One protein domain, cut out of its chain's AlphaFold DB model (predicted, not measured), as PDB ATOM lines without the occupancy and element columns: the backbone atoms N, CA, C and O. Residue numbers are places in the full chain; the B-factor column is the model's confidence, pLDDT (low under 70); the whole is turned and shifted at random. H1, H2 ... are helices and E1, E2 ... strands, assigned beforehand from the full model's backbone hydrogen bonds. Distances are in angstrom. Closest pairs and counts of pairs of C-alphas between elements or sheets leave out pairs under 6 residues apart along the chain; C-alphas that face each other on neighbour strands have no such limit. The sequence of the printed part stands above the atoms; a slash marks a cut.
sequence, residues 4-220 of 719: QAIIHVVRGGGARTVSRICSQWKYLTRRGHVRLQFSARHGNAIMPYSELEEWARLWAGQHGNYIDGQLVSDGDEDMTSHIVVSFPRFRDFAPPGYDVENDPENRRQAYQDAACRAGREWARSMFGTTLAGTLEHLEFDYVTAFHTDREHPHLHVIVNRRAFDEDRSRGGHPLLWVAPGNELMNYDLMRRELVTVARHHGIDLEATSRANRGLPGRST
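What this domain is: This is residues 4 to 220 of the 719 residues of the protein "Type IV secretion system T-DNA border endonuclease MobA/VirD2 domain-containing protein" of Rhizobium etli 8C-3 (UniProt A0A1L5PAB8). A twisted sheet of five strands forms the middle layer of three, with H1 and H2 over one face and the long H3 and shorter H4 over the other. Long loops reach out from this body, and residues 211 to 217 of the closing tail stick out free. The printed part has 217 residues, with four named helices and five named strands in the order E1 H1 E2 H2 E3 H3 E4 E5 H4; the sheet, E1 - E3 - E5 - E4 - E2, is antiparallel. The class is mixed, helices and strands, with under half of the residues in named elements. The whole is compact, with a radius of gyration of the C-alphas of 18.1 A and spans of 59 by 40 by 34 A.

Where its parts are: Begin with the sheet: find C-alpha 6 at (222.084, 143.955, 280.283), where E1, residues 6 to 9, starts. Beside it comes E3, residues 80 to 86, 19.5 A long, then E5, residues 154 to 163, 24.6 A, which bends by 51 degrees at residue 160. E4, residues 140 to 147, spans 22.3 A, and E2 is residues 36 to 38. On one face look for H1, residues 18 to 28, 15.2 A, and H2, residues 52 to 63, 16.4 A. On the opposite face H3, residues 104 to 127, runs 34.5 A from (222.896, 163.363, 296.394), and H4, residues 187 to 200, runs 20.2 A to C-alpha 200 at (208.869, 146.888, 290.468).

How they stand to each other: In the sheet, these backbone atoms are within hydrogen-bond range across the neighbour strands: N 84 and O 8 at 2.8 A for E1 and E3, N 83 and O 157 at 2.9 A for E3 and E5, N 145 and O 156 at 2.9 A for the hairpin E4 and E5, and N 37 and O 144 at 2.9 A for E2 and E4. H3 lies over E5 and E4 at a height over the sheet of 8.9 A, along the strands; E3, H3 and E4 form a split strand-helix-strand unit, two strands running the same way with E5 between them, its crossover right-handed. With residues 115 to 126 alone H3 touches H4, closest at the C-alphas of Ala 118 and Ala 198, 5.1 A, at a steep tilt of 46 degrees, opposite ways. H4 lies over E1, slantwise at 45 degrees on the local plane. H1 and H2 touch at the C-alphas of Cys 22 and Glu 53, 5.3 A, their closest, at a steep tilt of 56 degrees, opposite ways. H2 lies over E5; H1 lies over E4 and only just over E5, with 3 C-alphas falling on it. In H1, H2, H3 and H4 every O i to N i+4 pair is within hydrogen-bond range.

The domain as a whole: The C-alphas farthest apart, of Gln 70 and Glu 101, are 59.7 A apart. The printed part has no cut; the links E2 to H2, H2 to E3, E3 to H3, H3 to E4 and E5 to H4 are long. The mean pLDDT of the printed part is 83.6; look for values under 70 at residues 67 to 76, 91, 93 to 104, 129 to 137, 167 to 171 and 216 to 220.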
ATOM      1  N   GLN A   4     218.829 149.582 278.293       88.25
ATOM      2  CA  GLN A   4     218.755 148.150 277.988       88.25
ATOM      3  C   GLN A   4     218.914 147.293 279.255       88.25
ATOM      4  O   GLN A   4     219.829 147.525 280.043       88.25
ATOM      5  N   ALA A   5     218.115 146.234 279.381       91.31
ATOM      6  CA  ALA A   5     218.400 145.125 280.286       91.31
ATOM      7  C   ALA A   5     219.679 144.382 279.840       91.31
ATOM      8  O   ALA A   5     219.681 143.661 278.835       91.31
ATOM      9  N   ILE A   6     220.782 144.572 280.572       90.88
ATOM     10  CA  ILE A   6     222.084 143.955 280.283       90.88
ATOM     11  C   ILE A   6     222.243 142.681 281.114       90.88
ATOM     12  O   ILE A   6     222.252 142.725 282.342       90.88
ATOM     13  N   ILE A   7     222.412 141.553 280.418       91.81
ATOM     14  CA  ILE A   7     222.634 140.227 281.006       91.81
ATOM     15  C   ILE A   7     223.790 139.552 280.271       91.81
ATOM     16  O   ILE A   7     223.781 139.462 279.040       91.81
ATOM     17  N   HIS A   8     224.777 139.071 281.020       90.94
ATOM     18  CA  HIS A   8     225.977 138.430 280.496       90.94
ATOM     19  C   HIS A   8     226.243 137.101 281.210       90.94
ATOM     20  O   HIS A   8     226.514 137.077 282.407       90.94
ATOM     21  N   VAL A   9     226.203 135.992 280.467       91.00
ATOM     22  CA  VAL A   9     226.721 134.699 280.935       91.00
ATOM     23  C   VAL A   9     228.222 134.672 280.644       91.00
ATOM     24  O   VAL A   9     228.632 134.790 279.485       91.00
ATOM     25  N   VAL A  10     229.041 134.540 281.687       89.62
ATOM     26  CA  VAL A  10     230.504 134.583 281.591       89.62
ATOM     27  C   VAL A  10     231.000 133.270 280.988       89.62
ATOM     28  O   VAL A  10     231.024 132.226 281.642       89.62
ATOM     29  N   ARG A  11     231.401 133.302 279.713       82.69
ATOM     30  CA  ARG A  11     231.979 132.137 279.024       82.69
ATOM     31  C   ARG A  11     233.299 131.753 279.698       82.69
ATOM     32  O   ARG A  11     234.177 132.596 279.813       82.69
ATOM     33  N   GLY A  12     233.426 130.498 280.132       84.00
ATOM     34  CA  GLY A  12     234.578 130.034 280.918       84.00
ATOM     35  C   GLY A  12     234.524 130.411 282.407       84.00
ATOM     36  O   GLY A  12     235.381 129.980 283.168       84.00
ATOM     37  N   GLY A  13     233.497 131.143 282.857       83.94
ATOM     38  CA  GLY A  13     233.269 131.468 284.272       83.94
ATOM     39  C   GLY A  13     232.699 130.311 285.105       83.94
ATOM     40  O   GLY A  13     232.176 130.548 286.191       83.94
ATOM     41  N   GLY A  14     232.737 129.079 284.596       88.81
ATOM     42  CA  GLY A  14     232.292 127.880 285.299       88.81
ATOM     43  C   GLY A  14     233.435 127.190 286.049       88.81
ATOM     44  O   GLY A  14     234.562 127.096 285.562       88.81
ATOM     45  N   ALA A  15     233.160 126.697 287.255       91.62
ATOM     46  CA  ALA A  15     234.146 126.054 288.117       91.62
ATOM     47  C   ALA A  15     233.971 124.526 288.149       91.62
ATOM     48  O   ALA A  15     232.931 124.019 288.557       91.62
ATOM     49  N   ARG A  16     235.016 123.784 287.757       88.94
ATOM     50  CA  ARG A  16     235.044 122.303 287.697       88.94
ATOM     51  C   ARG A  16     235.505 121.615 288.983       88.94
ATOM     52  O   ARG A  16     235.427 120.397 289.089       88.94
ATOM     53  N   THR A  17     236.001 122.379 289.956       87.56
ATOM     54  CA  THR A  17     236.582 121.864 291.205       87.56
ATOM     55  C   THR A  17     236.252 122.776 292.382       87.56
ATOM     56  O   THR A  17     236.076 123.984 292.207       87.56
ATOM     57  N   VAL A  18     236.233 122.215 293.597       91.12
ATOM     58  CA  VAL A  18     236.046 122.952 294.867       91.12
ATOM     59  C   VAL A  18     236.993 124.151 294.965       91.12
ATOM     60  O   VAL A  18     236.566 125.253 295.297       91.12
ATOM     61  N   SER A  19     238.268 123.967 294.602       90.81
ATOM     62  CA  SER A  19     239.272 125.039 294.620       90.81
ATOM     63  C   SER A  19     238.912 126.192 293.671       90.81
ATOM     64  O   SER A  19     239.025 127.361 294.053       90.81
ATOM     65  N   ARG A  20     238.385 125.903 292.469       91.62
ATOM     66  CA  ARG A  20     237.902 126.945 291.546       91.62
ATOM     67  C   ARG A  20     236.614 127.618 292.038       91.62
ATOM     68  O   ARG A  20     236.521 128.832 291.891       91.62
ATOM     69  N   ILE A  21     235.680 126.892 292.666       94.38
ATOM     70  CA  ILE A  21     234.473 127.482 293.290       94.38
ATOM     71  C   ILE A  21     234.891 128.449 294.406       94.38
ATOM     72  O   ILE A  21     234.535 129.626 294.386       94.38
ATOM     73  N   CYS A  22     235.730 127.986 295.334       95.25
ATOM     74  CA  CYS A  22     236.240 128.794 296.435       95.25
ATOM     75  C   CYS A  22     237.024 130.024 295.937       95.25
ATOM     76  O   CYS A  22     236.879 131.109 296.500       95.25
ATOM     77  N   SER A  23     237.815 129.889 294.867       94.38
ATOM     78  CA  SER A  23     238.555 131.007 294.259       94.38
ATOM     79  C   SER A  23     237.623 132.018 293.577       94.38
ATOM     80  O   SER A  23     237.776 133.221 293.779       94.38
ATOM     81  N   GLN A  24     236.601 131.544 292.851       95.06
ATOM     82  CA  GLN A  24     235.540 132.378 292.274       95.06
ATOM     83  C   GLN A  24     234.807 133.176 293.362       95.06
ATOM     84  O   GLN A  24     234.603 134.379 293.215       95.06
ATOM     85  N   TRP A  25     234.470 132.553 294.493       97.00
ATOM     86  CA  TRP A  25     233.818 133.240 295.610       97.00
ATOM     87  C   TRP A  25     234.749 134.205 296.359       97.00
ATOM     88  O   TRP A  25     234.317 135.299 296.717       97.00
ATOM     89  N   LYS A  26     236.038 133.878 296.534       95.81
ATOM     90  CA  LYS A  26     237.054 134.793 297.104       95.81
ATOM     91  C   LYS A  26     237.284 136.036 296.226       95.81
ATOM     92  O   LYS A  26     237.471 137.133 296.754       95.81
ATOM     93  N   TYR A  27     237.198 135.887 294.902       94.00
ATOM     94  CA  TYR A  27     237.190 137.004 293.948       94.00
ATOM     95  C   TYR A  27     235.910 137.848 294.073       94.00
ATOM     96  O   TYR A  27     235.981 139.061 294.273       94.00
ATOM     97  N   LEU A  28     234.733 137.212 294.030       95.44
ATOM     98  CA  LEU A  28     233.435 137.899 294.084       95.44
ATOM     99  C   LEU A  28     233.146 138.591 295.420       95.44
ATOM    100  O   LEU A  28     232.478 139.618 295.430       95.44
ATOM    101  N   THR A  29     233.665 138.073 296.531       95.81
ATOM    102  CA  THR A  29     233.610 138.746 297.841       95.81
ATOM    103  C   THR A  29     234.616 139.887 297.972       95.81
ATOM    104  O   THR A  29     234.599 140.576 298.988       95.81
ATOM    105  N   ARG A  30     235.521 140.100 297.001       93.50
ATOM    106  CA  ARG A  30     236.625 141.073 297.091       93.50
ATOM    107  C   ARG A  30     237.382 140.944 298.425       93.50
ATOM    108  O   ARG A  30     237.495 141.909 299.171       93.50
ATOM    109  N   ARG A  31     237.834 139.726 298.762       87.62
ATOM    110  CA  ARG A  31     238.479 139.385 300.057       87.62
ATOM    111  C   ARG A  31     237.620 139.651 301.315       87.62
ATOM    112  O   ARG A  31     238.159 139.728 302.413       87.62
ATOM    113  N   GLY A  32     236.299 139.766 301.165       89.44
ATOM    114  CA  GLY A  32     235.329 139.968 302.251       89.44
ATOM    115  C   GLY A  32     234.628 141.333 302.248       89.44
ATOM    116  O   GLY A  32     233.649 141.500 302.971       89.44
ATOM    117  N   HIS A  33     235.068 142.295 301.428       93.00
ATOM    118  CA  HIS A  33     234.434 143.619 301.329       93.00
ATOM    119  C   HIS A  33     233.042 143.595 300.675       93.00
ATOM    120  O   HIS A  33     232.206 144.445 300.974       93.00
ATOM    121  N   VAL A  34     232.770 142.621 299.800       96.12
ATOM    122  CA  VAL A  34     231.448 142.393 299.203       96.12
ATOM    123  C   VAL A  34     230.789 141.187 299.864       96.12
ATOM    124  O   VAL A  34     231.355 140.094 299.908       96.12
ATOM    125  N   ARG A  35     229.549 141.372 300.329       95.56
ATOM    126  CA  ARG A  35     228.714 140.290 300.864       95.56
ATOM    127  C   ARG A  35     228.343 139.308 299.748       95.56
ATOM    128  O   ARG A  35     227.668 139.690 298.793       95.56
ATOM    129  N   LEU A  36     228.742 138.046 299.902       96.81
ATOM    130  CA  LEU A  36     228.185 136.925 299.147       96.81
ATOM    131  C   LEU A  36     226.960 136.408 299.904       96.81
ATOM    132  O   LEU A  36     227.033 136.160 301.106       96.81
ATOM    133  N   GLN A  37     225.825 136.299 299.222       97.06
ATOM    134  CA  GLN A  37     224.529 136.037 299.844       97.06
ATOM    135  C   GLN A  37     223.822 134.876 299.148       97.06
ATOM    136  O   GLN A  37     223.742 134.854 297.919       97.06
ATOM    137  N   PHE A  38     223.303 133.931 299.927       95.81
ATOM    138  CA  PHE A  38     222.634 132.732 299.428       95.81
ATOM    139  C   PHE A  38     221.311 133.025 298.704       95.81
ATOM    140  O   PHE A  38     220.768 134.141 298.735       95.81
ATOM    141  N   SER A  39     220.796 131.982 298.059       93.12
ATOM    142  CA  SER A  39     219.457 131.904 297.491       93.12
ATOM    143  C   SER A  39     218.369 132.118 298.545       93.12
ATOM    144  O   SER A  39     218.593 132.020 299.757       93.12
ATOM    145  N   ALA A  40     217.152 132.401 298.080       87.88
ATOM    146  CA  ALA A  40     216.006 132.561 298.971       87.88
ATOM    147  C   ALA A  40     215.647 131.265 299.731       87.88
ATOM    148  O   ALA A  40     215.079 131.348 300.816       87.88
ATOM    149  N   ARG A  41     216.034 130.086 299.211       85.88
ATOM    150  CA  ARG A  41     215.891 128.779 299.879       85.88
ATOM    151  C   ARG A  41     216.629 128.725 301.223       85.88
ATOM    152  O   ARG A  41     216.112 128.145 302.171       85.88
ATOM    153  N   HIS A  42     217.790 129.376 301.334       87.75
ATOM    154  CA  HIS A  42     218.574 129.466 302.577       87.75
ATOM    155  C   HIS A  42     218.305 130.771 303.344       87.75
ATOM    156  O   HIS A  42     219.223 131.378 303.901       87.75
ATOM    157  N   GLY A  43     217.065 131.271 303.305       88.31
ATOM    158  CA  GLY A  43     216.651 132.479 304.028       88.31
ATOM    159  C   GLY A  43     217.384 133.761 303.611       88.31
ATOM    160  O   GLY A  43     217.405 134.726 304.367       88.31
ATOM    161  N   ASN A  44     218.014 133.793 302.428       91.25
ATOM    162  CA  ASN A  44     218.886 134.890 301.991       91.25
ATOM    163  C   ASN A  44     220.086 135.157 302.933       91.25
ATOM    164  O   ASN A  44     220.548 136.298 303.019       91.25
ATOM    165  N   ALA A  45     220.598 134.148 303.649       93.88
ATOM    166  CA  ALA A  45     221.721 134.320 304.577       93.88
ATOM    167  C   ALA A  45     223.002 134.861 303.894       93.88
ATOM    168  O   ALA A  45     223.212 134.689 302.691       93.88
ATOM    169  N   ILE A  46     223.880 135.516 304.663       96.38
ATOM    170  CA  ILE A  46     225.207 135.955 304.191       96.38
ATOM    171  C   ILE A  46     226.206 134.814 304.413       96.38
ATOM    172  O   ILE A  46     226.296 134.310 305.529       96.38
ATOM    173  N   MET A  47     226.970 134.434 303.388       94.88
ATOM    174  CA  MET A  47     228.024 133.421 303.501       94.88
ATOM    175  C   MET A  47     229.274 134.028 304.173       94.88
ATOM    176  O   MET A  47     229.823 135.002 303.643       94.88
ATOM    177  N   PRO A  48     229.756 133.490 305.310       95.12
ATOM    178  CA  PRO A  48     230.948 134.007 305.981       95.12
ATOM    179  C   PRO A  48     232.225 133.794 305.157       95.12
ATOM    180  O   PRO A  48     232.455 132.724 304.594       95.12
ATOM    181  N   TYR A  49     233.103 134.804 305.112       94.94
ATOM    182  CA  TYR A  49     234.336 134.748 304.311       94.94
ATOM    183  C   TYR A  49     235.320 133.651 304.779       94.94
ATOM    184  O   TYR A  49     236.087 133.109 303.981       94.94
ATOM    185  N   SER A  50     235.270 133.288 306.062       94.94
ATOM    186  CA  SER A  50     236.002 132.161 306.655       94.94
ATOM    187  C   SER A  50     235.546 130.793 306.134       94.94
ATOM    188  O   SER A  50     236.359 129.879 306.039       94.94
ATOM    189  N   GLU A  51     234.272 130.652 305.767       95.56
ATOM    190  CA  GLU A  51     233.631 129.367 305.453       95.56
ATOM    191  C   GLU A  51     233.549 129.079 303.946       95.56
ATOM    192  O   GLU A  51     233.081 128.012 303.548       95.56
ATOM    193  N   LEU A  52     234.017 129.995 303.083       95.25
ATOM    194  CA  LEU A  52     233.900 129.882 301.616       95.25
ATOM    195  C   LEU A  52     234.410 128.548 301.047       95.25
ATOM    196  O   LEU A  52     233.962 128.128 299.984       95.25
ATOM    197  N   GLU A  53     235.368 127.897 301.709       93.94
ATOM    198  CA  GLU A  53     235.897 126.604 301.266       93.94
ATOM    199  C   GLU A  53     235.014 125.419 301.683       93.94
ATOM    200  O   GLU A  53     234.850 124.481 300.905       93.94
ATOM    201  N   GLU A  54     234.401 125.467 302.866       93.75
ATOM    202  CA  GLU A  54     233.454 124.446 303.325       93.75
ATOM    203  C   GLU A  54     232.183 124.481 302.474       93.75
ATOM    204  O   GLU A  54     231.802 123.473 301.874       93.75
ATOM    205  N   TRP A  55     231.609 125.672 302.288       95.00
ATOM    206  CA  TRP A  55     230.472 125.866 301.392       95.00
ATOM    207  C   TRP A  55     230.792 125.470 299.941       95.00
ATOM    208  O   TRP A  55     229.919 124.946 299.250       95.00
ATOM    209  N   ALA A  56     232.039 125.628 299.476       94.00
ATOM    210  CA  ALA A  56     232.446 125.182 298.142       94.00
ATOM    211  C   ALA A  56     232.497 123.646 298.015       94.00
ATOM    212  O   ALA A  56     232.231 123.121 296.929       94.00
ATOM    213  N   ARG A  57     232.798 122.915 299.101       92.00
ATOM    214  CA  ARG A  57     232.687 121.442 299.152       92.00
ATOM    215  C   ARG A  57     231.223 121.006 299.156       92.00
ATOM    216  O   ARG A  57     230.856 120.145 298.360       92.00
ATOM    217  N   LEU A  58     230.379 121.641 299.978       91.12
ATOM    218  CA  LEU A  58     228.934 121.366 300.037       91.12
ATOM    219  C   LEU A  58     228.263 121.572 298.668       91.12
ATOM    220  O   LEU A  58     227.539 120.701 298.189       91.12
ATOM    221  N   TRP A  59     228.583 122.675 297.989       92.19
ATOM    222  CA  TRP A  59     228.095 123.005 296.646       92.19
ATOM    223  C   TRP A  59     228.500 121.981 295.578       92.19
ATOM    224  O   TRP A  59     227.692 121.570 294.740       92.19
ATOM    225  N   ALA A  60     229.758 121.541 295.612       90.44
ATOM    226  CA  ALA A  60     230.262 120.515 294.708       90.44
ATOM    227  C   ALA A  60     229.615 119.143 294.985       90.44
ATOM    228  O   ALA A  60     229.296 118.403 294.049       90.44
ATOM    229  N   GLY A  61     229.372 118.825 296.263       87.62
ATOM    230  CA  GLY A  61     228.636 117.638 296.699       87.62
ATOM    231  C   GLY A  61     227.182 117.640 296.220       87.62
ATOM    232  O   GLY A  61     226.722 116.641 295.672       87.62
ATOM    233  N   GLN A  62     226.488 118.779 296.308       87.88
ATOM    234  CA  GLN A  62     225.144 118.976 295.747       87.88
ATOM    235  C   GLN A  62     225.111 118.744 294.223       87.88
ATOM    236  O   GLN A  62     224.184 118.118 293.706       87.88
ATOM    237  N   HIS A  63     226.143 119.187 293.493       87.50
ATOM    238  CA  HIS A  63     226.265 118.894 292.060       87.50
ATOM    239  C   HIS A  63     226.516 117.395 291.781       87.50
ATOM    240  O   HIS A  63     226.343 116.929 290.655       87.50
ATOM    241  N   GLY A  64     226.933 116.602 292.774       81.31
ATOM    242  CA  GLY A  64     227.161 115.159 292.632       81.31
ATOM    243  C   GLY A  64     228.351 114.775 291.741       81.31
ATOM    244  O   GLY A  64     228.538 113.591 291.462       81.31
ATOM    245  N   ASN A  65     229.154 115.755 291.305       71.12
ATOM    246  CA  ASN A  65     230.438 115.542 290.626       71.12
ATOM    247  C   ASN A  65     231.619 115.492 291.619       71.12
ATOM    248  O   ASN A  65     232.723 115.123 291.226       71.12
ATOM    249  N   TYR A  66     231.396 115.831 292.895       72.25
ATOM    250  CA  TYR A  66     232.371 115.706 293.982       72.25
ATOM    251  C   TYR A  66     231.997 114.567 294.929       72.25
ATOM    252  O   TYR A  66     230.835 114.393 295.296       72.25
ATOM    253  N   ILE A  67     233.013 113.806 295.326       68.62
ATOM    254  CA  ILE A  67     232.961 112.780 296.364       68.62
ATOM    255  C   ILE A  67     234.085 113.136 297.328       68.62
ATOM    256  O   ILE A  67     235.221 113.331 296.892       68.62
ATOM    257  N   ASP A  68     233.771 113.246 298.616       65.25
ATOM    258  CA  ASP A  68     234.764 113.684 299.590       65.25
ATOM    259  C   ASP A  68     235.957 112.719 299.683       65.25
ATOM    260  O   ASP A  68     235.841 111.515 299.435       65.25
ATOM    261  N   GLY A  69     237.136 113.277 299.954       63.22
ATOM    262  CA  GLY A  69     238.414 112.561 299.913       63.22
ATOM    263  C   GLY A  69     238.891 112.115 298.519       63.22
ATOM    264  O   GLY A  69     240.041 111.691 298.397       63.22
ATOM    265  N   GLN A  70     238.083 112.217 297.454       63.28
ATOM    266  CA  GLN A  70     238.542 111.909 296.096       63.28
ATOM    267  C   GLN A  70     239.174 113.126 295.418       63.28
ATOM    268  O   GLN A  70     238.610 114.221 295.378       63.28
ATOM    269  N   LEU A  71     240.321 112.895 294.773       53.53
ATOM    270  CA  LEU A  71     240.786 113.747 293.682       53.53
ATOM    271  C   LEU A  71     239.783 113.631 292.531       53.53
ATOM    272  O   LEU A  71     239.876 112.726 291.702       53.53
ATOM    273  N   VAL A  72     238.820 114.552 292.493       53.12
ATOM    274  CA  VAL A  72     237.977 114.775 291.317       53.12
ATOM    275  C   VAL A  72     238.904 115.161 290.169       53.12
ATOM    276  O   VAL A  72     239.405 116.283 290.120       53.12
ATOM    277  N   SER A  73     239.143 114.215 289.259       51.44
ATOM    278  CA  SER A  73     239.639 114.515 287.916       51.44
ATOM    279  C   SER A  73     238.748 115.603 287.329       51.44
ATOM    280  O   SER A  73     237.532 115.399 287.346       51.44
ATOM    281  N   ASP A  74     239.329 116.719 286.867       51.88
ATOM    282  CA  ASP A  74     238.594 117.899 286.385       51.88
ATOM    283  C   ASP A  74     237.367 117.470 285.581       51.88
ATOM    284  O   ASP A  74     237.496 116.921 284.487       51.88
ATOM    285  N   GLY A  75     236.177 117.670 286.155       55.38
ATOM    286  CA  GLY A  75     234.951 117.224 285.514       55.38
ATOM    287  C   GLY A  75     234.828 117.896 284.153       55.38
ATOM    288  O   GLY A  75     234.968 119.116 284.060       55.38
ATOM    289  N   ASP A  76     234.542 117.123 283.101       64.62
ATOM    290  CA  ASP A  76     234.307 117.672 281.754       64.62
ATOM    291  C   ASP A  76     233.207 118.750 281.756       64.62
ATOM    292  O   ASP A  76     233.171 119.631 280.892       64.62
ATOM    293  N   GLU A  77     232.342 118.691 282.770       80.81
ATOM    294  CA  GLU A  77     231.270 119.621 283.059       80.81
ATOM    295  C   GLU A  77     231.577 120.574 284.234       80.81
ATOM    296  O   GLU A  77     231.882 120.150 285.351       80.81
ATOM    297  N   ASP A  78     231.402 121.877 283.988       88.94
ATOM    298  CA  ASP A  78     231.481 122.935 285.001       88.94
ATOM    299  C   ASP A  78     230.340 122.802 286.030       88.94
ATOM    300  O   ASP A  78     229.179 122.665 285.644       88.94
ATOM    301  N   MET A  79     230.631 122.936 287.329       91.12
ATOM    302  CA  MET A  79     229.620 122.869 288.398       91.12
ATOM    303  C   MET A  79     228.903 124.203 288.671       91.12
ATOM    304  O   MET A  79     227.885 124.233 289.363       91.12
ATOM    305  N   THR A  80     229.418 125.318 288.143       94.56
ATOM    306  CA  THR A  80     228.810 126.651 288.284       94.56
ATOM    307  C   THR A  80     228.510 127.301 286.938       94.56
ATOM    308  O   THR A  80     229.228 127.109 285.958       94.56
ATOM    309  N   SER A  81     227.447 128.106 286.889       94.31
ATOM    310  CA  SER A  81     227.241 129.123 285.855       94.31
ATOM    311  C   SER A  81     227.412 130.497 286.480       94.31
ATOM    312  O   SER A  81     226.690 130.839 287.414       94.31
ATOM    313  N   HIS A  82     228.339 131.294 285.949       96.44
ATOM    314  CA  HIS A  82     228.519 132.689 286.346       96.44
ATOM    315  C   HIS A  82     227.746 133.597 285.397       96.44
ATOM    316  O   HIS A  82     228.024 133.660 284.199       96.44
ATOM    317  N   ILE A  83     226.751 134.285 285.943       96.19
ATOM    318  CA  ILE A  83     225.884 135.220 285.232       96.19
ATOM    319  C   ILE A  83     226.038 136.595 285.884       96.19
ATOM    320  O   ILE A  83     226.281 136.704 287.086       96.19
ATOM    321  N   VAL A  84     225.943 137.656 285.092       97.00
ATOM    322  CA  VAL A  84     226.002 139.044 285.557       97.00
ATOM    323  C   VAL A  84     224.811 139.799 284.990       97.00
ATOM    324  O   VAL A  84     224.584 139.758 283.779       97.00
ATOM    325  N   VAL A  85     224.079 140.502 285.851       96.81
ATOM    326  CA  VAL A  85     223.091 141.510 285.445       96.81
ATOM    327  C   VAL A  85     223.594 142.892 285.835       96.81
ATOM    328  O   VAL A  85     224.178 143.062 286.907       96.81
ATOM    329  N   SER A  86     223.415 143.874 284.955       95.44
ATOM    330  CA  SER A  86     223.963 145.224 285.134       95.44
ATOM    331  C   SER A  86     222.888 146.281 284.950       95.44
ATOM    332  O   SER A  86     222.100 146.222 284.004       95.44
ATOM    333  N   PHE A  87     222.894 147.264 285.844       94.44
ATOM    334  CA  PHE A  87     221.912 148.340 285.894       94.44
ATOM    335  C   PHE A  87     222.466 149.644 285.270       94.44
ATOM    336  O   PHE A  87     223.675 149.760 285.018       94.44
ATOM    337  N   PRO A  88     221.596 150.623 284.952       91.62
ATOM    338  CA  PRO A  88     221.988 151.951 284.475       91.62
ATOM    339  C   PRO A  88     222.954 152.675 285.416       91.62
ATOM    340  O   PRO A  88     223.146 152.281 286.568       91.62
ATOM    341  N   ARG A  89     223.573 153.761 284.941       86.88
ATOM    342  CA  ARG A  89     224.373 154.596 285.840       86.88
ATOM    343  C   ARG A  89     223.416 155.356 286.732       86.88
ATOM    344  O   ARG A  89     222.392 155.862 286.282       86.88
ATOM    345  N   PHE A  90     223.818 155.546 287.977       78.62
ATOM    346  CA  PHE A  90     223.077 156.358 288.934       78.62
ATOM    347  C   PHE A  90     222.714 157.768 288.411       78.62
ATOM    348  O   PHE A  90     221.636 158.281 288.693       78.62
ATOM    349  N   ARG A  91     223.593 158.403 287.622       69.81
ATOM    350  CA  ARG A  91     223.337 159.746 287.066       69.81
ATOM    351  C   ARG A  91     222.270 159.749 285.966       69.81
ATOM    352  O   ARG A  91     221.698 160.802 285.708       69.81
ATOM    353  N   ASP A  92     221.992 158.593 285.369       70.00
ATOM    354  CA  ASP A  92     221.011 158.430 284.297       70.00
ATOM    355  C   ASP A  92     219.581 158.253 284.848       70.00
ATOM    356  O   ASP A  92     218.618 158.342 284.089       70.00
ATOM    357  N   PHE A  93     219.425 157.994 286.158       65.50
ATOM    358  CA  PHE A  93     218.142 157.627 286.760       65.50
ATOM    359  C   PHE A  93     217.864 158.318 288.105       65.50
ATOM    360  O   PHE A  93     218.744 158.452 288.957       65.50
ATOM    361  N   ALA A  94     216.615 158.726 288.328       56.25
ATOM    362  CA  ALA A  94     216.104 159.170 289.624       56.25
ATOM    363  C   ALA A  94     214.853 158.339 289.960       56.25
ATOM    364  O   ALA A  94     213.877 158.431 289.215       56.25
ATOM    365  N   PRO A  95     214.855 157.527 291.034       57.22
ATOM    366  CA  PRO A  95     213.637 156.881 291.510       57.22
ATOM    367  C   PRO A  95     212.592 157.946 291.893       57.22
ATOM    368  O   PRO A  95     212.924 158.852 292.665       57.22
ATOM    369  N   PRO A  96     211.348 157.879 291.384       55.78
ATOM    370  CA  PRO A  96     210.285 158.781 291.819       55.78
ATOM    371  C   PRO A  96     209.993 158.628 293.320       55.78
ATOM    372  O   PRO A  96     210.007 157.515 293.841       55.78
ATOM    373  N   GLY A  97     209.680 159.731 294.004       56.66
ATOM    374  CA  GLY A  97     209.175 159.713 295.386       56.66
ATOM    375  C   GLY A  97     210.215 159.808 296.510       56.66
ATOM    376  O   GLY A  97     209.824 159.808 297.672       56.66
ATOM    377  N   TYR A  98     211.508 159.935 296.202       55.44
ATOM    378  CA  TYR A  98     212.515 160.379 297.179       55.44
ATOM    379  C   TYR A  98     212.627 161.916 297.176       55.44
ATOM    380  O   TYR A  98     212.396 162.551 296.144       55.44
ATOM    381  N   ASP A  99     213.029 162.519 298.299       53.50
ATOM    382  CA  ASP A  99     213.452 163.928 298.348       53.50
ATOM    383  C   ASP A  99     214.874 164.033 297.767       53.50
ATOM    384  O   ASP A  99     215.884 163.824 298.438       53.50
ATOM    385  N   VAL A 100     214.926 164.209 296.446       51.47
ATOM    386  CA  VAL A 100     216.123 163.988 295.621       51.47
ATOM    387  C   VAL A 100     217.020 165.226 295.497       51.47
ATOM    388  O   VAL A 100     218.191 165.087 295.140       51.47
ATOM    389  N   GLU A 101     216.497 166.425 295.755       57.44
ATOM    390  CA  GLU A 101     217.228 167.679 295.517       57.44
ATOM    391  C   GLU A 101     218.177 168.043 296.668       57.44
ATOM    392  O   GLU A 101     219.177 168.724 296.442       57.44
ATOM    393  N   ASN A 102     217.906 167.539 297.877       60.22
ATOM    394  CA  ASN A 102     218.611 167.931 299.099       60.22
ATOM    395  C   ASN A 102     219.775 166.998 299.502       60.22
ATOM    396  O   ASN A 102     220.670 167.440 300.221       60.22
ATOM    397  N   ASP A 103     219.811 165.739 299.040       65.06
ATOM    398  CA  ASP A 103     220.873 164.775 299.388       65.06
ATOM    399  C   ASP A 103     221.285 163.865 298.199       65.06
ATOM    400  O   ASP A 103     220.603 162.879 297.877       65.06
ATOM    401  N   PRO A 104     222.426 164.143 297.535       68.75
ATOM    402  CA  PRO A 104     222.896 163.363 296.394       68.75
ATOM    403  C   PRO A 104     223.571 162.031 296.769       68.75
ATOM    404  O   PRO A 104     223.735 161.179 295.886       68.75
ATOM    405  N   GLU A 105     223.975 161.824 298.028       73.25
ATOM    406  CA  GLU A 105     224.605 160.575 298.481       73.25
ATOM    407  C   GLU A 105     223.545 159.551 298.893       73.25
ATOM    408  O   GLU A 105     223.583 158.410 298.427       73.25
ATOM    409  N   ASN A 106     222.525 159.975 299.638       75.25
ATOM    410  CA  ASN A 106     221.332 159.178 299.923       75.25
ATOM    411  C   ASN A 106     220.618 158.769 298.625       75.25
ATOM    412  O   ASN A 106     220.348 157.586 298.418       75.25
ATOM    413  N   ARG A 107     220.455 159.698 297.665       77.25
ATOM    414  CA  ARG A 107     219.956 159.378 296.312       77.25
ATOM    415  C   ARG A 107     220.771 158.244 295.658       77.25
ATOM    416  O   ARG A 107     220.187 157.366 295.019       77.25
ATOM    417  N   ARG A 108     222.106 158.225 295.820       83.06
ATOM    418  CA  ARG A 108     222.986 157.160 295.288       83.06
ATOM    419  C   ARG A 108     222.762 155.836 296.005       83.06
ATOM    420  O   ARG A 108     222.628 154.817 295.329       83.06
ATOM    421  N   GLN A 109     222.728 155.850 297.334       86.25
ATOM    422  CA  GLN A 109     222.544 154.650 298.141       86.25
ATOM    423  C   GLN A 109     221.173 154.014 297.868       86.25
ATOM    424  O   GLN A 109     221.111 152.840 297.514       86.25
ATOM    425  N   ALA A 110     220.096 154.805 297.868       84.44
ATOM    426  CA  ALA A 110     218.746 154.350 297.541       84.44
ATOM    427  C   ALA A 110     218.654 153.697 296.147       84.44
ATOM    428  O   ALA A 110     218.000 152.663 295.989       84.44
ATOM    429  N   TYR A 111     219.351 154.247 295.142       88.69
ATOM    430  CA  TYR A 111     219.442 153.637 293.812       88.69
ATOM    431  C   TYR A 111     220.232 152.317 293.814       88.69
ATOM    432  O   TYR A 111     219.820 151.347 293.175       88.69
ATOM    433  N   GLN A 112     221.351 152.252 294.542       91.81
ATOM    434  CA  GLN A 112     222.130 151.019 294.691       91.81
ATOM    435  C   GLN A 112     221.331 149.931 295.420       91.81
ATOM    436  O   GLN A 112     221.356 148.779 294.994       91.81
ATOM    437  N   ASP A 113     220.554 150.286 296.443       92.00
ATOM    438  CA  ASP A 113     219.685 149.352 297.161       92.00
ATOM    439  C   ASP A 113     218.506 148.882 296.297       92.00
ATOM    440  O   ASP A 113     218.168 147.698 296.321       92.00
ATOM    441  N   ALA A 114     217.916 149.760 295.477       92.50
ATOM    442  CA  ALA A 114     216.897 149.382 294.495       92.50
ATOM    443  C   ALA A 114     217.445 148.406 293.438       92.50
ATOM    444  O   ALA A 114     216.828 147.374 293.175       92.50
ATOM    445  N   ALA A 115     218.636 148.675 292.893       95.38
ATOM    446  CA  ALA A 115     219.322 147.779 291.961       95.38
ATOM    447  C   ALA A 115     219.733 146.443 292.617       95.38
ATOM    448  O   ALA A 115     219.662 145.389 291.983       95.38
ATOM    449  N   CYS A 116     220.111 146.457 293.899       96.62
ATOM    450  CA  CYS A 116     220.411 145.252 294.673       96.62
ATOM    451  C   CYS A 116     219.161 144.378 294.859       96.62
ATOM    452  O   CYS A 116     219.199 143.184 294.547       96.62
ATOM    453  N   ARG A 117     218.035 144.973 295.289       95.81
ATOM    454  CA  ARG A 117     216.736 144.284 295.399       95.81
ATOM    455  C   ARG A 117     216.305 143.707 294.051       95.81
ATOM    456  O   ARG A 117     216.086 142.502 293.969       95.81
ATOM    457  N   ALA A 118     216.338 144.512 292.986       96.31
ATOM    458  CA  ALA A 118     215.976 144.077 291.638       96.31
ATOM    459  C   ALA A 118     216.825 142.908 291.130       96.31
ATOM    460  O   ALA A 118     216.300 141.948 290.571       96.31
ATOM    461  N   GLY A 119     218.140 142.942 291.355       97.00
ATOM    462  CA  GLY A 119     219.005 141.822 290.997       97.00
ATOM    463  C   GLY A 119     218.669 140.549 291.781       97.00
ATOM    464  O   GLY A 119     218.695 139.455 291.215       97.00
ATOM    465  N   ARG A 120     218.355 140.672 293.078       96.50
ATOM    466  CA  ARG A 120     218.027 139.529 293.945       96.50
ATOM    467  C   ARG A 120     216.653 138.929 293.654       96.50
ATOM    468  O   ARG A 120     216.554 137.704 293.617       96.50
ATOM    469  N   GLU A 121     215.632 139.750 293.421       95.50
ATOM    470  CA  GLU A 121     214.302 139.293 292.998       95.50
ATOM    471  C   GLU A 121     214.378 138.637 291.611       95.50
ATOM    472  O   GLU A 121     213.844 137.546 291.432       95.50
ATOM    473  N   TRP A 122     215.161 139.189 290.674       95.81
ATOM    474  CA  TRP A 122     215.414 138.556 289.374       95.81
ATOM    475  C   TRP A 122     216.098 137.190 289.519       95.81
ATOM    476  O   TRP A 122     215.668 136.213 288.907       95.81
ATOM    477  N   ALA A 123     217.130 137.084 290.364       95.56
ATOM    478  CA  ALA A 123     217.807 135.813 290.624       95.56
ATOM    479  C   ALA A 123     216.874 134.787 291.299       95.56
ATOM    480  O   ALA A 123     216.926 133.601 290.973       95.56
ATOM    481  N   ARG A 124     215.984 135.238 292.194       93.12
ATOM    482  CA  ARG A 124     214.923 134.406 292.781       93.12
ATOM    483  C   ARG A 124     213.946 133.924 291.708       93.12
ATOM    484  O   ARG A 124     213.729 132.723 291.638       93.12
ATOM    485  N   SER A 125     213.424 134.816 290.870       90.56
ATOM    486  CA  SER A 125     212.462 134.479 289.811       90.56
ATOM    487  C   SER A 125     213.041 133.479 288.800       90.56
ATOM    488  O   SER A 125     212.411 132.477 288.465       90.56
ATOM    489  N   MET A 126     214.295 133.694 288.378       90.12
ATOM    490  CA  MET A 126     214.970 132.847 287.389       90.12
ATOM    491  C   MET A 126     215.439 131.481 287.912       90.12
ATOM    492  O   MET A 126     215.572 130.562 287.105       90.12
ATOM    493  N   PHE A 127     215.759 131.339 289.205       90.69
ATOM    494  CA  PHE A 127     216.430 130.131 289.728       90.69
ATOM    495  C   PHE A 127     215.805 129.554 291.004       90.69
ATOM    496  O   PHE A 127     215.815 128.342 291.181       90.69
ATOM    497  N   GLY A 128     215.259 130.397 291.884       82.25
ATOM    498  CA  GLY A 128     214.732 130.026 293.203       82.25
ATOM    499  C   GLY A 128     213.210 129.896 293.298       82.25
ATOM    500  O   GLY A 128     212.691 129.802 294.409       82.25
ATOM    501  N   THR A 129     212.482 129.943 292.180       66.81
ATOM    502  CA  THR A 129     211.028 129.736 292.151       66.81
ATOM    503  C   THR A 129     210.597 128.861 290.988       66.81
ATOM    504  O   THR A 129     210.962 129.101 289.840       66.81
ATOM    505  N   THR A 130     209.702 127.919 291.274       54.12
ATOM    506  CA  THR A 130     208.803 127.304 290.295       54.12
ATOM    507  C   THR A 130     207.881 128.375 289.709       54.12
ATOM    508  O   THR A 130     206.810 128.653 290.249       54.12
ATOM    509  N   LEU A 131     208.309 129.016 288.617       44.88
ATOM    510  CA  LEU A 131     207.554 130.091 287.975       44.88
ATOM    511  C   LEU A 131     206.219 129.550 287.433       44.88
ATOM    512  O   LEU A 131     206.175 128.812 286.445       44.88
ATOM    513  N   ALA A 132     205.127 129.900 288.114       35.69
ATOM    514  CA  ALA A 132     203.814 129.300 287.912       35.69
ATOM    515  C   ALA A 132     203.200 129.673 286.548       35.69
ATOM    516  O   ALA A 132     202.498 130.674 286.419       35.69
ATOM    517  N   GLY A 133     203.436 128.834 285.535       40.44
ATOM    518  CA  GLY A 133     202.713 128.882 284.259       40.44
ATOM    519  C   GLY A 133     203.482 128.411 283.023       40.44
ATOM    520  O   GLY A 133     202.838 128.049 282.041       40.44
ATOM    521  N   THR A 134     204.821 128.405 283.036       44.88
ATOM    522  CA  THR A 134     205.619 128.149 281.811       44.88
ATOM    523  C   THR A 134     206.867 127.285 281.980       44.88
ATOM    524  O   THR A 134     207.405 126.843 280.967       44.88
ATOM    525  N   LEU A 135     207.343 127.034 283.204       49.09
ATOM    526  CA  LEU A 135     208.547 126.236 283.448       49.09
ATOM    527  C   LEU A 135     208.198 124.975 284.244       49.09
ATOM    528  O   LEU A 135     207.642 125.059 285.338       49.09
ATOM    529  N   GLU A 136     208.552 123.802 283.713       54.31
ATOM    530  CA  GLU A 136     208.521 122.556 284.483       54.31
ATOM    531  C   GLU A 136     209.527 122.661 285.640       54.31
ATOM    532  O   GLU A 136     210.720 122.786 285.396       54.31
ATOM    533  N   HIS A 137     209.027 122.648 286.877       62.00
ATOM    534  CA  HIS A 137     209.655 122.210 288.139       62.00
ATOM    535  C   HIS A 137     211.194 122.088 288.239       62.00
ATOM    536  O   HIS A 137     211.670 121.048 288.679       62.00
ATOM    537  N   LEU A 138     211.972 123.121 287.887       77.75
ATOM    538  CA  LEU A 138     213.435 123.128 288.043       77.75
ATOM    539  C   LEU A 138     213.916 124.303 288.899       77.75
ATOM    540  O   LEU A 138     214.236 125.371 288.375       77.75
ATOM    541  N   GLU A 139     214.014 124.093 290.213       87.00
ATOM    542  CA  GLU A 139     214.726 125.019 291.100       87.00
ATOM    543  C   GLU A 139     216.243 124.741 291.078       87.00
ATOM    544  O   GLU A 139     216.679 123.588 291.087       87.00
ATOM    545  N   PHE A 140     217.065 125.790 291.093       91.19
ATOM    546  CA  PHE A 140     218.528 125.725 291.171       91.19
ATOM    547  C   PHE A 140     219.023 126.550 292.361       91.19
ATOM    548  O   PHE A 140     218.525 127.647 292.612       91.19
ATOM    549  N   ASP A 141     220.053 126.075 293.065       93.56
ATOM    550  CA  ASP A 141     220.690 126.908 294.090       93.56
ATOM    551  C   ASP A 141     221.561 127.994 293.458       93.56
ATOM    552  O   ASP A 141     222.142 127.805 292.387       93.56
ATOM    553  N   TYR A 142     221.676 129.135 294.126       96.19
ATOM    554  CA  TYR A 142     222.458 130.266 293.648       96.19
ATOM    555  C   TYR A 142     223.034 131.084 294.810       96.19
ATOM    556  O   TYR A 142     222.438 131.199 295.877       96.19
ATOM    557  N   VAL A 143     224.194 131.700 294.592       97.62
ATOM    558  CA  VAL A 143     224.760 132.729 295.478       97.62
ATOM    559  C   VAL A 143     224.991 134.005 294.683       97.62
ATOM    560  O   VAL A 143     225.330 133.960 293.499       97.62
ATOM    561  N   THR A 144     224.801 135.157 295.320       98.31
ATOM    562  CA  THR A 144     224.877 136.463 294.659       98.31
ATOM    563  C   THR A 144     225.871 137.392 295.341       98.31
ATOM    564  O   THR A 144     225.876 137.466 296.570       98.31
ATOM    565  N   ALA A 145     226.631 138.163 294.565       98.25
ATOM    566  CA  ALA A 145     227.483 139.242 295.059       98.25
ATOM    567  C   ALA A 145     227.160 140.538 294.300       98.25
ATOM    568  O   ALA A 145     227.261 140.577 293.071       98.25
ATOM    569  N   PHE A 146     226.756 141.587 295.021       98.25
ATOM    570  CA  PHE A 146     226.397 142.886 294.440       98.25
ATOM    571  C   PHE A 146     227.595 143.837 294.472       98.25
ATOM    572  O   PHE A 146     228.172 144.069 295.532       98.25
ATOM    573  N   HIS A 147     227.993 144.341 293.305       97.44
ATOM    574  CA  HIS A 147     229.188 145.160 293.108       97.44
ATOM    575  C   HIS A 147     228.783 146.578 292.692       97.44
ATOM    576  O   HIS A 147     228.048 146.784 291.724       97.44
ATOM    577  N   THR A 148     229.289 147.559 293.439       95.00
ATOM    578  CA  THR A 148     229.093 149.004 293.230       95.00
ATOM    579  C   THR A 148     230.420 149.735 292.986       95.00
ATOM    580  O   THR A 148     230.462 150.962 292.946       95.00
ATOM    581  N   ASP A 149     231.503 148.981 292.762       91.19
ATOM    582  CA  ASP A 149     232.875 149.447 292.511       91.19
ATOM    583  C   ASP A 149     233.088 150.042 291.103       91.19
ATOM    584  O   ASP A 149     234.211 150.368 290.718       91.19
ATOM    585  N   ARG A 150     232.015 150.172 290.313       88.94
ATOM    586  CA  ARG A 150     232.011 150.697 288.942       88.94
ATOM    587  C   ARG A 150     230.815 151.613 288.707       88.94
ATOM    588  O   ARG A 150     229.824 151.568 289.427       88.94
ATOM    589  N   GLU A 151     230.878 152.394 287.627       86.56
ATOM    590  CA  GLU A 151     229.818 153.332 287.207       86.56
ATOM    591  C   GLU A 151     228.432 152.683 287.040       86.56
ATOM    592  O   GLU A 151     227.412 153.357 287.184       86.56
ATOM    593  N   HIS A 152     228.410 151.386 286.726       90.88
ATOM    594  CA  HIS A 152     227.218 150.556 286.603       90.88
ATOM    595  C   HIS A 152     227.165 149.563 287.778       90.88
ATOM    596  O   HIS A 152     228.002 148.651 287.824       90.88
ATOM    597  N   PRO A 153     226.209 149.693 288.718       95.25
ATOM    598  CA  PRO A 153     226.003 148.680 289.740       95.25
ATOM    599  C   PRO A 153     225.531 147.375 289.089       95.25
ATOM    600  O   PRO A 153     224.757 147.381 288.125       95.25
ATOM    601  N   HIS A 154     226.038 146.247 289.574       97.50
ATOM    602  CA  HIS A 154     225.819 144.949 288.943       97.50
ATOM    603  C   HIS A 154     225.763 143.814 289.966       97.50
ATOM    604  O   HIS A 154     226.468 143.822 290.973       97.50
ATOM    605  N   LEU A 155     224.917 142.820 289.698       98.19
ATOM    606  CA  LEU A 155     224.826 141.607 290.501       98.19
ATOM    607  C   LEU A 155     225.488 140.456 289.746       98.19
ATOM    608  O   LEU A 155     225.047 140.075 288.661       98.19
ATOM    609  N   HIS A 156     226.525 139.877 290.344       98.31
ATOM    610  CA  HIS A 156     227.001 138.557 289.959       98.31
ATOM    611  C   HIS A 156     226.116 137.499 290.611       98.31
ATOM    612  O   HIS A 156     225.883 137.549 291.818       98.31
ATOM    613  N   VAL A 157     225.672 136.522 289.828       98.00
ATOM    614  CA  VAL A 157     224.923 135.347 290.278       98.00
ATOM    615  C   VAL A 157     225.708 134.108 289.861       98.00
ATOM    616  O   VAL A 157     225.989 133.909 288.679       98.00
ATOM    617  N   ILE A 158     226.093 133.293 290.840       97.81
ATOM    618  CA  ILE A 158     226.706 131.981 290.636       97.81
ATOM    619  C   ILE A 158     225.632 130.938 290.908       97.81
ATOM    620  O   ILE A 158     225.216 130.782 292.051       97.81
ATOM    621  N   VAL A 159     225.179 130.248 289.865       96.06
ATOM    622  CA  VAL A 159     224.138 129.213 289.953       96.06
ATOM    623  C   VAL A 159     224.800 127.838 290.002       96.06
ATOM    624  O   VAL A 159     225.728 127.581 289.227       96.06
ATOM    625  N   ASN A 160     224.351 126.958 290.900       94.12
ATOM    626  CA  ASN A 160     224.742 125.553 290.897       94.12
ATOM    627  C   ASN A 160     224.141 124.934 289.638       94.12
ATOM    628  O   ASN A 160     222.933 125.011 289.427       94.12
ATOM    629  N   ARG A 161     224.970 124.362 288.760       91.38
ATOM    630  CA  ARG A 161     224.461 123.903 287.464       91.38
ATOM    631  C   ARG A 161     223.535 122.701 287.566       91.38
ATOM    632  O   ARG A 161     222.884 122.416 286.572       91.38
ATOM    633  N   ARG A 162     223.400 122.046 288.719       89.50
ATOM    634  CA  ARG A 162     222.448 120.949 288.917       89.50
ATOM    635  C   ARG A 162     221.184 121.424 289.634       89.50
ATOM    636  O   ARG A 162     221.275 122.055 290.684       89.50
ATOM    637  N   ALA A 163     220.018 121.103 289.071       87.50
ATOM    638  CA  ALA A 163     218.729 121.398 289.697       87.50
ATOM    639  C   ALA A 163     218.536 120.605 291.006       87.50
ATOM    640  O   ALA A 163     219.093 119.519 291.179       87.50
ATOM    641  N   PHE A 164     217.711 121.121 291.916       83.62
ATOM    642  CA  PHE A 164     217.275 120.395 293.111       83.62
ATOM    643  C   PHE A 164     216.286 119.276 292.789       83.62
ATOM    644  O   PHE A 164     216.342 118.225 293.422       83.62
ATOM    645  N   ASP A 165     215.422 119.484 291.804       77.69
ATOM    646  CA  ASP A 165     214.375 118.540 291.426       77.69
ATOM    647  C   ASP A 165     214.883 117.485 290.433       77.69
ATOM    648  O   ASP A 165     215.691 117.769 289.543       77.69
ATOM    649  N   GLU A 166     214.399 116.248 290.568       70.31
ATOM    650  CA  GLU A 166     214.656 115.193 289.587       70.31
ATOM    651  C   GLU A 166     213.664 115.267 288.426       70.31
ATOM    652  O   GLU A 166     212.470 114.999 288.593       70.31
ATOM    653  N   ASP A 167     214.173 115.495 287.213       67.38
ATOM    654  CA  ASP A 167     213.397 115.239 286.005       67.38
ATOM    655  C   ASP A 167     213.268 113.717 285.817       67.38
ATOM    656  O   ASP A 167     214.144 113.028 285.278       67.38
ATOM    657  N   ARG A 168     212.129 113.188 286.274       59.94
ATOM    658  CA  ARG A 168     211.759 111.771 286.156       59.94
ATOM    659  C   ARG A 168     211.608 111.300 284.705       59.94
ATOM    660  O   ARG A 168     211.660 110.096 284.472       59.94
ATOM    661  N   SER A 169     211.442 112.206 283.736       62.38
ATOM    662  CA  SER A 169     211.410 111.873 282.305       62.38
ATOM    663  C   SER A 169     212.816 111.730 281.709       62.38
ATOM    664  O   SER A 169     213.028 110.889 280.833       62.38
ATOM    665  N   ARG A 170     213.798 112.496 282.216       63.91
ATOM    666  CA  ARG A 170     215.211 112.452 281.786       63.91
ATOM    667  C   ARG A 170     216.094 111.534 282.636       63.91
ATOM    668  O   ARG A 170     217.213 111.232 282.226       63.91
ATOM    669  N   GLY A 171     215.592 111.039 283.768       63.16
ATOM    670  CA  GLY A 171     216.275 110.057 284.615       63.16
ATOM    671  C   GLY A 171     217.242 110.665 285.633       63.16
ATOM    672  O   GLY A 171     218.279 110.068 285.920       63.16
ATOM    673  N   GLY A 172     216.922 111.852 286.153       74.88
ATOM    674  CA  GLY A 172     217.660 112.509 287.233       74.88
ATOM    675  C   GLY A 172     217.589 114.032 287.144       74.88
ATOM    676  O   GLY A 172     216.969 114.591 286.242       74.88
ATOM    677  N   HIS A 173     218.246 114.714 288.079       78.31
ATOM    678  CA  HIS A 173     218.323 116.178 288.091       78.31
ATOM    679  C   HIS A 173     218.985 116.716 286.807       78.31
ATOM    680  O   HIS A 173     220.142 116.355 286.540       78.31
ATOM    681  N   PRO A 174     218.304 117.564 286.016       83.00
ATOM    682  CA  PRO A 174     218.882 118.153 284.819       83.00
ATOM    683  C   PRO A 174     219.847 119.294 285.158       83.00
ATOM    684  O   PRO A 174     219.974 119.745 286.300       83.00
ATOM    685  N   LEU A 175     220.553 119.740 284.121       86.44
ATOM    686  CA  LEU A 175     221.654 120.688 284.222       86.44
ATOM    687  C   LEU A 175     221.290 122.021 283.563       86.44
ATOM    688  O   LEU A 175     220.698 122.049 282.482       86.44
ATOM    689  N   LEU A 176     221.675 123.130 284.193       88.00
ATOM    690  CA  LEU A 176     221.446 124.474 283.681       88.00
ATOM    691  C   LEU A 176     222.209 124.666 282.367       88.00
ATOM    692  O   LEU A 176     223.440 124.542 282.305       88.00
ATOM    693  N   TRP A 177     221.461 125.008 281.322       84.75
ATOM    694  CA  TRP A 177     221.974 125.271 279.984       84.75
ATOM    695  C   TRP A 177     221.268 126.492 279.391       84.75
ATOM    696  O   TRP A 177     220.119 126.414 278.961       84.75
ATOM    697  N   VAL A 178     221.962 127.633 279.376       85.88
ATOM    698  CA  VAL A 178     221.441 128.880 278.802       85.88
ATOM    699  C   VAL A 178     221.772 128.931 277.311       85.88
ATOM    700  O   VAL A 178     222.941 129.050 276.936       85.88
ATOM    701  N   ALA A 179     220.756 128.859 276.452       82.12
ATOM    702  CA  ALA A 179     220.923 128.845 274.997       82.12
ATOM    703  C   ALA A 179     219.794 129.616 274.291       82.12
ATOM    704  O   ALA A 179     218.667 129.594 274.776       82.12
ATOM    705  N   PRO A 180     220.034 130.261 273.129       76.19
ATOM    706  CA  PRO A 180     218.988 130.998 272.409       76.19
ATOM    707  C   PRO A 180     217.767 130.149 272.023       76.19
ATOM    708  O   PRO A 180     216.660 130.668 272.003       76.19
ATOM    709  N   GLY A 181     217.969 128.856 271.744       74.38
ATOM    710  CA  GLY A 181     216.906 127.901 271.409       74.38
ATOM    711  C   GLY A 181     216.368 127.080 272.586       74.38
ATOM    712  O   GLY A 181     215.634 126.128 272.348       74.38
ATOM    713  N   ASN A 182     216.743 127.382 273.837       79.81
ATOM    714  CA  ASN A 182     216.164 126.715 275.004       79.81
ATOM    715  C   ASN A 182     214.952 127.513 275.506       79.81
ATOM    716  O   ASN A 182     215.108 128.574 276.108       79.81
ATOM    717  N   GLU A 183     213.748 126.990 275.284       75.88
ATOM    718  CA  GLU A 183     212.484 127.618 275.690       75.88
ATOM    719  C   GLU A 183     212.433 127.924 277.199       75.88
ATOM    720  O   GLU A 183     211.924 128.974 277.586       75.88
ATOM    721  N   LEU A 184     213.047 127.071 278.031       75.25
ATOM    722  CA  LEU A 184     213.066 127.210 279.491       75.25
ATOM    723  C   LEU A 184     214.118 128.213 279.998       75.25
ATOM    724  O   LEU A 184     213.898 128.871 281.008       75.25
ATOM    725  N   MET A 185     215.277 128.313 279.333       84.00
ATOM    726  CA  MET A 185     216.420 129.133 279.775       84.00
ATOM    727  C   MET A 185     217.146 129.781 278.589       84.00
ATOM    728  O   MET A 185     218.164 129.287 278.097       84.00
ATOM    729  N   ASN A 186     216.642 130.936 278.156       87.06
ATOM    730  CA  ASN A 186     217.230 131.756 277.096       87.06
ATOM    731  C   ASN A 186     217.390 133.228 277.510       87.06
ATOM    732  O   ASN A 186     216.800 133.717 278.475       87.06
ATOM    733  N   TYR A 187     218.194 133.951 276.730       88.19
ATOM    734  CA  TYR A 187     218.556 135.344 276.985       88.19
ATOM    735  C   TYR A 187     217.389 136.340 276.865       88.19
ATOM    736  O   TYR A 187     217.482 137.430 277.428       88.19
ATOM    737  N   ASP A 188     216.324 136.012 276.130       88.50
ATOM    738  CA  ASP A 188     215.160 136.889 275.958       88.50
ATOM    739  C   ASP A 188     214.162 136.734 277.111       88.50
ATOM    740  O   ASP A 188     213.668 137.740 277.614       88.50
ATOM    741  N   LEU A 189     213.956 135.509 277.612       89.31
ATOM    742  CA  LEU A 189     213.258 135.254 278.876       89.31
ATOM    743  C   LEU A 189     213.956 135.983 280.033       89.31
ATOM    744  O   LEU A 189     213.333 136.801 280.705       89.31
ATOM    745  N   MET A 190     215.270 135.777 280.186       91.94
ATOM    746  CA  MET A 190     216.065 136.437 281.227       91.94
ATOM    747  C   MET A 190     215.978 137.969 281.158       91.94
ATOM    748  O   MET A 190     215.851 138.612 282.200       91.94
ATOM    749  N   ARG A 191     216.025 138.565 279.952       93.00
ATOM    750  CA  ARG A 191     215.876 140.021 279.762       93.00
ATOM    751  C   ARG A 191     214.479 140.515 280.107       93.00
ATOM    752  O   ARG A 191     214.370 141.552 280.750       93.00
ATOM    753  N   ARG A 192     213.430 139.809 279.671       93.12
ATOM    754  CA  ARG A 192     212.041 140.162 279.996       93.12
ATOM    755  C   ARG A 192     211.824 140.170 281.503       93.12
ATOM    756  O   ARG A 192     211.282 141.141 282.012       93.12
ATOM    757  N   GLU A 193     212.323 139.153 282.198       94.12
ATOM    758  CA  GLU A 193     212.190 139.063 283.651       94.12
ATOM    759  C   GLU A 193     212.947 140.184 284.372       94.12
ATOM    760  O   GLU A 193     212.405 140.818 285.275       94.12
ATOM    761  N   LEU A 194     214.165 140.513 283.919       95.38
ATOM    762  CA  LEU A 194     214.926 141.628 284.488       95.38
ATOM    763  C   LEU A 194     214.214 142.974 284.287       95.38
ATOM    764  O   LEU A 194     214.299 143.826 285.163       95.38
ATOM    765  N   VAL A 195     213.491 143.171 283.178       95.50
ATOM    766  CA  VAL A 195     212.653 144.366 282.974       95.50
ATOM    767  C   VAL A 195     211.471 144.400 283.939       95.50
ATOM    768  O   VAL A 195     211.245 145.439 284.556       95.50
ATOM    769  N   THR A 196     210.732 143.294 284.081       94.69
ATOM    770  CA  THR A 196     209.576 143.201 284.990       94.69
ATOM    771  C   THR A 196     209.985 143.559 286.420       94.69
ATOM    772  O   THR A 196     209.443 144.494 287.008       94.69
ATOM    773  N   VAL A 197     211.014 142.884 286.934       95.00
ATOM    774  CA  VAL A 197     211.506 143.064 288.303       95.00
ATOM    775  C   VAL A 197     212.154 144.438 288.515       95.00
ATOM    776  O   VAL A 197     211.897 145.103 289.518       95.00
ATOM    777  N   ALA A 198     212.969 144.927 287.572       93.88
ATOM    778  CA  ALA A 198     213.558 146.263 287.692       93.88
ATOM    779  C   ALA A 198     212.477 147.355 287.759       93.88
ATOM    780  O   ALA A 198     212.604 148.293 288.548       93.88
ATOM    781  N   ARG A 199     211.375 147.193 287.010       92.81
ATOM    782  CA  ARG A 199     210.223 148.099 287.050       92.81
ATOM    783  C   ARG A 199     209.523 148.097 288.414       92.81
ATOM    784  O   ARG A 199     209.131 149.172 288.858       92.81
ATOM    785  N   HIS A 200     209.414 146.953 289.100       92.56
ATOM    786  CA  HIS A 200     208.869 146.888 290.468       92.56
ATOM    787  C   HIS A 200     209.684 147.729 291.463       92.56
ATOM    788  O   HIS A 200     209.116 148.381 292.334       92.56
ATOM    789  N   HIS A 201     211.008 147.793 291.298       91.19
ATOM    790  CA  HIS A 201     211.883 148.653 292.106       91.19
ATOM    791  C   HIS A 201     212.141 150.040 291.494       91.19
ATOM    792  O   HIS A 201     213.086 150.721 291.895       91.19
ATOM    793  N   GLY A 202     211.313 150.473 290.538       89.00
ATOM    794  CA  GLY A 202     211.371 151.820 289.973       89.00
ATOM    795  C   GLY A 202     212.583 152.090 289.079       89.00
ATOM    796  O   GLY A 202     213.075 153.213 289.070       89.00
ATOM    797  N   ILE A 203     213.082 151.092 288.340       90.25
ATOM    798  CA  ILE A 203     214.175 151.226 287.362       90.25
ATOM    799  C   ILE A 203     213.652 150.825 285.970       90.25
ATOM    800  O   ILE A 203     213.458 149.643 285.687       90.25
ATOM    801  N   ASP A 204     213.441 151.797 285.074       90.12
ATOM    802  CA  ASP A 204     212.932 151.522 283.720       90.12
ATOM    803  C   ASP A 204     214.004 150.916 282.800       90.12
ATOM    804  O   ASP A 204     214.948 151.586 282.357       90.12
ATOM    805  N   LEU A 205     213.799 149.644 282.452       92.50
ATOM    806  CA  LEU A 205     214.608 148.887 281.499       92.50
ATOM    807  C   LEU A 205     213.799 148.465 280.259       92.50
ATOM    808  O   LEU A 205     212.575 148.374 280.281       92.50
ATOM    809  N   GLU A 206     214.504 148.140 279.178       92.69
ATOM    810  CA  GLU A 206     213.964 147.613 277.926       92.69
ATOM    811  C   GLU A 206     214.611 146.258 277.581       92.69
ATOM    812  O   GLU A 206     215.835 146.105 277.603       92.69
ATOM    813  N   ALA A 207     213.792 145.269 277.211       91.94
ATOM    814  CA  ALA A 207     214.230 143.894 276.948       91.94
ATOM    815  C   ALA A 207     214.815 143.682 275.534       91.94
ATOM    816  O   ALA A 207     215.051 142.539 275.133       91.94
ATOM    817  N   THR A 208     215.032 144.748 274.755       86.44
ATOM    818  CA  THR A 208     215.440 144.649 273.347       86.44
ATOM    819  C   THR A 208     216.730 143.853 273.171       86.44
ATOM    820  O   THR A 208     217.753 144.086 273.822       86.44
ATOM    821  N   SER A 209     216.697 142.897 272.240       80.25
ATOM    822  CA  SER A 209     217.898 142.188 271.808       80.25
ATOM    823  C   SER A 209     218.813 143.117 270.986       80.25
ATOM    824  O   SER A 209     218.404 144.182 270.514       80.25
ATOM    825  N   ARG A 210     220.067 142.703 270.758       77.88
ATOM    826  CA  ARG A 210     220.956 143.390 269.800       77.88
ATOM    827  C   ARG A 210     220.363 143.398 268.382       77.88
ATOM    828  O   ARG A 210     220.376 144.439 267.728       77.88
ATOM    829  N   ALA A 211     219.787 142.276 267.947       77.69
ATOM    830  CA  ALA A 211     219.186 142.134 266.622       77.69
ATOM    831  C   ALA A 211     217.970 143.059 266.432       77.69
ATOM    832  O   ALA A 211     217.874 143.724 265.403       77.69
ATOM    833  N   ASN A 212     217.111 143.194 267.451       82.38
ATOM    834  CA  ASN A 212     215.906 144.037 267.406       82.38
ATOM    835  C   ASN A 212     216.220 145.529 267.179       82.38
ATOM    836  O   ASN A 212     215.336 146.283 266.791       82.38
ATOM    837  N   ARG A 213     217.464 145.958 267.430       78.31
ATOM    838  CA  ARG A 213     217.936 147.343 267.250       78.31
ATOM    839  C   ARG A 213     218.914 147.498 266.081       78.31
ATOM    840  O   ARG A 213     219.681 148.453 266.054       78.31
ATOM    841  N   GLY A 214     218.947 146.537 265.155       80.31
ATOM    842  CA  GLY A 214     219.828 146.591 263.986       80.31
ATOM    843  C   GLY A 214     221.324 146.509 264.314       80.31
ATOM    844  O   GLY A 214     222.136 146.997 263.537       80.31
ATOM    845  N   LEU A 215     221.705 145.904 265.449       76.25
ATOM    846  CA  LEU A 215     223.103 145.694 265.844       76.25
ATOM    847  C   LEU A 215     223.510 144.227 265.602       76.25
ATOM    848  O   LEU A 215     223.478 143.428 266.545       76.25
ATOM    849  N   PRO A 216     223.879 143.834 264.366       63.59
ATOM    850  CA  PRO A 216     224.305 142.470 264.076       63.59
ATOM    851  C   PRO A 216     225.575 142.077 264.849       63.59
ATOM    852  O   PRO A 216     226.296 142.905 265.416       63.59
ATOM    853  N   GLY A 217     225.849 140.773 264.869       64.31
ATOM    854  CA  GLY A 217     227.065 140.211 265.451       64.31
ATOM    855  C   GLY A 217     227.094 140.140 266.984       64.31
ATOM    856  O   GLY A 217     226.238 140.670 267.706       64.31
ATOM    857  N   ARG A 218     228.124 139.438 267.469       60.78
ATOM    858  CA  ARG A 218     228.402 139.175 268.890       60.78
ATOM    859  C   ARG A 218     228.511 140.485 269.682       60.78
ATOM    860  O   ARG A 218     228.946 141.510 269.162       60.78
ATOM    861  N   SER A 219     228.141 140.452 270.960       61.62
ATOM    862  CA  SER A 219     228.495 141.529 271.889       61.62
ATOM    863  C   SER A 219     230.017 141.671 271.980       61.62
ATOM    864  O   SER A 219     230.724 140.665 272.046       61.62
ATOM    865  N   THR A 220     230.505 142.910 272.035       61.59
ATOM    866  CA  THR A 220     231.901 143.230 272.362       61.59
ATOM    867  C   THR A 220     232.321 142.486 273.635       61.59
ATOM    868  O   THR A 220     231.552 142.441 274.597       61.59
TER     869      THR A 220